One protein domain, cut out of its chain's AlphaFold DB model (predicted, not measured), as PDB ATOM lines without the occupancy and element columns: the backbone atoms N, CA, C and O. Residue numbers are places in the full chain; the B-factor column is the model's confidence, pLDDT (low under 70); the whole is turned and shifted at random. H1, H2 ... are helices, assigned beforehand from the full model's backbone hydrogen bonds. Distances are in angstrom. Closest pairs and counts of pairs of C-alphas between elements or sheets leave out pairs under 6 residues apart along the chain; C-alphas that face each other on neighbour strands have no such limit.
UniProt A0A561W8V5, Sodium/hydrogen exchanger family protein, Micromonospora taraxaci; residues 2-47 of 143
ATOM      1  N   LEU A   2      27.172 105.495  -2.608       79.31
ATOM      2  CA  LEU A   2      27.565 104.081  -2.455       79.31
ATOM      3  C   LEU A   2      27.155 103.455  -1.106       79.31
ATOM      4  O   LEU A   2      26.607 102.361  -1.066       79.31
ATOM      5  N   LEU A   3      27.352 104.193  -0.008       81.19
ATOM      6  CA  LEU A   3      27.010 103.754   1.350       81.19
ATOM      7  C   LEU A   3      25.493 103.563   1.537       81.19
ATOM      8  O   LEU A   3      25.063 102.639   2.216       81.19
ATOM      9  N   PHE A   4      24.681 104.383   0.863       76.69
ATOM     10  CA  PHE A   4      23.224 104.252   0.854       76.69
ATOM     11  C   PHE A   4      22.765 103.044   0.039       76.69
ATOM     12  O   PHE A   4      21.924 102.288   0.505       76.69
ATOM     13  N   VAL A   5      23.345 102.821  -1.145       80.56
ATOM     14  CA  VAL A   5      23.043 101.630  -1.955       80.56
ATOM     15  C   VAL A   5      23.395 100.361  -1.176       80.56
ATOM     16  O   VAL A   5      22.590  99.440  -1.115       80.56
ATOM     17  N   LEU A   6      24.552 100.337  -0.508       86.19
ATOM     18  CA  LEU A   6      24.949  99.230   0.365       86.19
ATOM     19  C   LEU A   6      23.982  99.040   1.540       86.19
ATOM     20  O   LEU A   6      23.590  97.909   1.817       86.19
ATOM     21  N   ALA A   7      23.559 100.122   2.195       85.19
ATOM     22  CA  ALA A   7      22.570 100.058   3.268       85.19
ATOM     23  C   ALA A   7      21.210  99.544   2.763       85.19
ATOM     24  O   ALA A   7      20.622  98.668   3.391       85.19
ATOM     25  N   ALA A   8      20.737 100.018   1.609       82.94
ATOM     26  CA  ALA A   8      19.492  99.566   0.994       82.94
ATOM     27  C   ALA A   8      19.556  98.076   0.635       82.94
ATOM     28  O   ALA A   8      18.643  97.322   0.966       82.94
ATOM     29  N   VAL A   9      20.659  97.620   0.035       87.00
ATOM     30  CA  VAL A   9      20.888  96.196  -0.250       87.00
ATOM     31  C   VAL A   9      20.918  95.382   1.044       87.00
ATOM     32  O   VAL A   9      20.266  94.341   1.114       87.00
ATOM     33  N   ALA A  10      21.601  95.858   2.087       89.94
ATOM     34  CA  ALA A  10      21.625  95.189   3.385       89.94
ATOM     35  C   ALA A  10      20.215  95.067   3.985       89.94
ATOM     36  O   ALA A  10      19.827  93.979   4.411       89.94
ATOM     37  N   VAL A  11      19.416  96.138   3.943       89.31
ATOM     38  CA  VAL A  11      18.010  96.118   4.374       89.31
ATOM     39  C   VAL A  11      17.215  95.098   3.560       89.31
ATOM     40  O   VAL A  11      16.539  94.261   4.149       89.31
ATOM     41  N   ILE A  12      17.334  95.087   2.229       88.44
ATOM     42  CA  ILE A  12      16.639  94.117   1.366       88.44
ATOM     43  C   ILE A  12      17.007  92.676   1.749       88.44
ATOM     44  O   ILE A  12      16.124  91.820   1.851       88.44
ATOM     45  N   VAL A  13      18.291  92.397   1.984       90.81
ATOM     46  CA  VAL A  13      18.775  91.064   2.379       90.81
ATOM     47  C   VAL A  13      18.214  90.661   3.742       90.81
ATOM     48  O   VAL A  13      17.678  89.558   3.874       90.81
ATOM     49  N   VAL A  14      18.270  91.555   4.732       91.06
ATOM     50  CA  VAL A  14      17.716  91.311   6.073       91.06
ATOM     51  C   VAL A  14      16.212  91.066   5.993       91.06
ATOM     52  O   VAL A  14      15.721  90.091   6.556       91.06
ATOM     53  N   VAL A  15      15.473  91.880   5.238       88.69
ATOM     54  CA  VAL A  15      14.023  91.721   5.069       88.69
ATOM     55  C   VAL A  15      13.687  90.406   4.390       88.69
ATOM     56  O   VAL A  15      12.772  89.714   4.829       88.69
ATOM     57  N   ARG A  16      14.436  90.008   3.358       86.00
ATOM     58  CA  ARG A  16      14.249  88.704   2.711       86.00
ATOM     59  C   ARG A  16      14.522  87.547   3.666       86.00
ATOM     60  O   ARG A  16      13.774  86.571   3.656       86.00
ATOM     61  N   TRP A  17      15.543  87.663   4.508       88.56
ATOM     62  CA  TRP A  17      15.846  86.667   5.532       88.56
ATOM     63  C   TRP A  17      14.738  86.577   6.596       88.56
ATOM     64  O   TRP A  17      14.261  85.481   6.902       88.56
ATOM     65  N   VAL A  18      14.247  87.719   7.091       87.38
ATOM     66  CA  VAL A  18      13.118  87.782   8.035       87.38
ATOM     67  C   VAL A  18      11.841  87.233   7.401       87.38
ATOM     68  O   VAL A  18      11.149  86.428   8.023       87.38
ATOM     69  N   ALA A  19      11.544  87.597   6.154       85.31
ATOM     70  CA  ALA A  19      10.404  87.085   5.398       85.31
ATOM     71  C   ALA A  19      10.473  85.559   5.236       85.31
ATOM     72  O   ALA A  19       9.457  84.865   5.320       85.31
ATOM     73  N   ALA A  20      11.667  84.998   5.021       83.44
ATOM     74  CA  ALA A  20      11.852  83.551   4.947       83.44
ATOM     75  C   ALA A  20      11.540  82.861   6.288       83.44
ATOM     76  O   ALA A  20      10.872  81.830   6.284       83.44
ATOM     77  N   ARG A  21      11.962  83.455   7.414       85.38
ATOM     78  CA  ARG A  21      11.770  82.923   8.779       85.38
ATOM     79  C   ARG A  21      10.349  83.076   9.325       85.38
ATOM     80  O   ARG A  21       9.861  82.173   9.990       85.38
ATOM     81  N   THR A  22       9.712  84.219   9.087       83.19
ATOM     82  CA  THR A  22       8.403  84.582   9.671       83.19
ATOM     83  C   THR A  22       7.218  84.205   8.784       83.19
ATOM     84  O   THR A  22       6.081  84.232   9.236       83.19
ATOM     85  N   GLY A  23       7.465  83.882   7.512       75.25
ATOM     86  CA  GLY A  23       6.413  83.610   6.531       75.25
ATOM     87  C   GLY A  23       5.731  84.863   5.969       75.25
ATOM     88  O   GLY A  23       4.927  84.740   5.048       75.25
ATOM     89  N   LEU A  24       6.074  86.061   6.456       81.88
ATOM     90  CA  LEU A  24       5.507  87.327   5.985       81.88
ATOM     91  C   LEU A  24       5.998  87.677   4.560       81.88
ATOM     92  O   LEU A  24       7.169  87.436   4.240       81.88
ATOM     93  N   PRO A  25       5.155  88.263   3.685       79.81
ATOM     94  CA  PRO A  25       5.570  88.675   2.344       79.81
ATOM     95  C   PRO A  25       6.561  89.842   2.394       79.81
ATOM     96  O   PRO A  25       6.266  90.898   2.952       79.81
ATOM     97  N   ALA A  26       7.713  89.699   1.731       81.69
ATOM     98  CA  ALA A  26       8.686  90.789   1.613       81.69
ATOM     99  C   ALA A  26       8.064  92.042   0.962       81.69
ATOM    100  O   ALA A  26       8.346  93.153   1.394       81.69
ATOM    101  N   ALA A  27       7.154  91.854  -0.002       80.81
ATOM    102  CA  ALA A  27       6.414  92.935  -0.658       80.81
ATOM    103  C   ALA A  27       5.604  93.811   0.317       80.81
ATOM    104  O   ALA A  27       5.403  94.983   0.035       80.81
ATOM    105  N   ALA A  28       5.181  93.281   1.470       84.00
ATOM    106  CA  ALA A  28       4.513  94.061   2.513       84.00
ATOM    107  C   ALA A  28       5.512  94.691   3.501       84.00
ATOM    108  O   ALA A  28       5.324  95.816   3.955       84.00
ATOM    109  N   LEU A  29       6.598  93.980   3.821       86.94
ATOM    110  CA  LEU A  29       7.602  94.439   4.786       86.94
ATOM    111  C   LEU A  29       8.435  95.618   4.267       86.94
ATOM    112  O   LEU A  29       8.719  96.539   5.030       86.94
ATOM    113  N   LEU A  30       8.826  95.609   2.988       87.56
ATOM    114  CA  LEU A  30       9.641  96.681   2.407       87.56
ATOM    115  C   LEU A  30       8.947  98.060   2.456       87.56
ATOM    116  O   LEU A  30       9.580  98.998   2.938       87.56
ATOM    117  N   PRO A  31       7.675  98.214   2.030       88.00
ATOM    118  CA  PRO A  31       6.950  99.479   2.155       88.00
ATOM    119  C   PRO A  31       6.829  99.961   3.599       88.00
ATOM    120  O   PRO A  31       7.038 101.141   3.860       88.00
ATOM    121  N   LEU A  32       6.555  99.060   4.552       90.56
ATOM    122  CA  LEU A  32       6.468  99.413   5.973       90.56
ATOM    123  C   LEU A  32       7.792  99.969   6.507       90.56
ATOM    124  O   LEU A  32       7.799 100.961   7.232       90.56
ATOM    125  N   ILE A  33       8.913  99.366   6.115       89.62
ATOM    126  CA  ILE A  33      10.247  99.857   6.479       89.62
ATOM    127  C   ILE A  33      10.538 101.193   5.796       89.62
ATOM    128  O   ILE A  33      11.102 102.078   6.431       89.62
ATOM    129  N   GLY A  34      10.121 101.368   4.540       88.00
ATOM    130  CA  GLY A  34      10.217 102.646   3.833       88.00
ATOM    131  C   GLY A  34       9.431 103.763   4.526       88.00
ATOM    132  O   GLY A  34       9.960 104.856   4.704       88.00
ATOM    133  N   ILE A  35       8.211 103.476   4.994       89.00
ATOM    134  CA  ILE A  35       7.395 104.414   5.782       89.00
ATOM    135  C   ILE A  35       8.087 104.729   7.109       89.00
ATOM    136  O   ILE A  35       8.235 105.896   7.458       89.00
ATOM    137  N   ALA A  36       8.557 103.709   7.834       89.44
ATOM    138  CA  ALA A  36       9.282 103.908   9.086       89.44
ATOM    139  C   ALA A  36      10.547 104.759   8.883       89.44
ATOM    140  O   ALA A  36      10.830 105.633   9.696       89.44
ATOM    141  N   TYR A  37      11.266 104.546   7.777       85.62
ATOM    142  CA  TYR A  37      12.421 105.351   7.393       85.62
ATOM    143  C   TYR A  37      12.037 106.800   7.082       85.62
ATOM    144  O   TYR A  37      12.696 107.713   7.568       85.62
ATOM    145  N   ALA A  38      10.947 107.025   6.344       85.44
ATOM    146  CA  ALA A  38      10.472 108.365   6.002       85.44
ATOM    147  C   ALA A  38      10.057 109.200   7.230       85.44
ATOM    148  O   ALA A  38      10.078 110.429   7.165       85.44
ATOM    149  N   LEU A  39       9.694 108.545   8.340       87.62
ATOM    150  CA  LEU A  39       9.358 109.189   9.614       87.62
ATOM    151  C   LEU A  39      10.587 109.524  10.476       87.62
ATOM    152  O   LEU A  39      10.448 110.245  11.466       87.62
ATOM    153  N   LEU A  40      11.777 109.004  10.150       85.94
ATOM    154  CA  LEU A  40      12.988 109.291  10.915       85.94
ATOM    155  C   LEU A  40      13.468 110.729  10.655       85.94
ATOM    156  O   LEU A  40      13.509 111.173   9.507       85.94
ATOM    157  N   PRO A  41      13.894 111.463  11.699       80.69
ATOM    158  CA  PRO A  41      14.480 112.785  11.524       80.69
ATOM    159  C   PRO A  41      15.852 112.673  10.838       80.69
ATOM    160  O   PRO A  41      16.783 112.074  11.376       80.69
ATOM    161  N   GLY A  42      15.987 113.262   9.649       78.19
ATOM    162  CA  GLY A  42      17.236 113.297   8.888       78.19
ATOM    163  C   GLY A  42      17.036 113.781   7.447       78.19
ATOM    164  O   GLY A  42      15.898 113.909   6.993       78.19
ATOM    165  N   PRO A  43      18.122 114.078   6.709       73.50
ATOM    166  CA  PRO A  43      18.024 114.389   5.290       73.50
ATOM    167  C   PRO A  43      17.558 113.143   4.532       73.50
ATOM    168  O   PRO A  43      18.309 112.179   4.369       73.50
ATOM    169  N   ASN A  44      16.312 113.173   4.064       71.56
ATOM    170  CA  ASN A  44      15.800 112.150   3.167       71.56
ATOM    171  C   ASN A  44      16.533 112.255   1.833       71.56
ATOM    172  O   ASN A  44      16.557 113.306   1.190       71.56
ATOM    173  N   ILE A  45      17.136 111.149   1.410       73.19
ATOM    174  CA  ILE A  45      17.703 111.055   0.071       73.19
ATOM    175  C   ILE A  45      16.521 110.918  -0.886       73.19
ATOM    176  O   ILE A  45      15.875 109.873  -0.939       73.19
ATOM    177  N   GLY A  46      16.223 111.993  -1.614       71.44
ATOM    178  CA  GLY A  46      15.227 111.971  -2.676       71.44
ATOM    179  C   GLY A  46      15.697 111.052  -3.796       71.44
ATOM    180  O   GLY A  46      16.701 111.333  -4.449       71.44
ATOM    181  N   LEU A  47      14.994 109.941  -3.999       76.88
ATOM    182  CA  LEU A  47      15.081 109.194  -5.246       76.88
ATOM    183  C   LEU A  47      14.134 109.851  -6.236       76.88
ATOM    184  O   LEU A  47      12.958 110.033  -5.929       76.88
TER     185      LEU A  47
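AT A GLANCE: This is residues 2 to 47 of the 143 residues of the protein "Sodium/hydrogen exchanger family protein" of Micromonospora taraxaci (UniProt A0A561W8V5). Two helices, the long H1 and the shorter H2, form an open V, joined at its point by a tight turn and spreading apart toward the other end. Beyond H2 the printed part ends in a stretch without a named element, residues 39 to 47, at the open end of the V. The printed part has 46 residues, with two named helices in the order H1, H2 and no named strand; the class is all helix. It is only just loose, close to compact, with a radius of gyration of the C-alphas of 11.5 A, and only just elongated, with spans of 33 by 22 by 15 A.

HOW THE PARTS SIT: H1, residues 2 to 22, is the longest helix, and it touches H2, residues 26 to 38. The closest C-alphas of the two are those of Ala 19 and Ala 26, 5.6 A apart. H1 touches H2 with residues 12 to 19 alone, and H2 touches H1 with residues 26 to 30 alone. The helices run opposite ways at a steep tilt of 46 degrees, and their centres are 11.2 A apart. Residues 5 to 10 of H1 stand free. In H1 every O i to N i+4 pair is within hydrogen-bond range; in H2 7 of 9 are.

IN THESE COORDINATES: H1 begins at C-alpha 2, (27.565, 104.081, -2.455), and measures 29.9 A to C-alpha 22, (8.403, 84.582, 9.671). H2 measures 18.2 A from its first to its last C-alpha and ends at C-alpha 38, (10.472, 108.365, 6.002).

THE WHOLE: The two C-alphas farthest apart, those of Gly 23 and Pro 43, are 32.9 A from each other. Residues 34 to 44, of which 34 to 38 belong to H2, stand free. The link from H1 to H2 is tight, with 3 residues between them. The printed part has no cut. The mean pLDDT of the printed part is 83.9, and no printed residue is under 70.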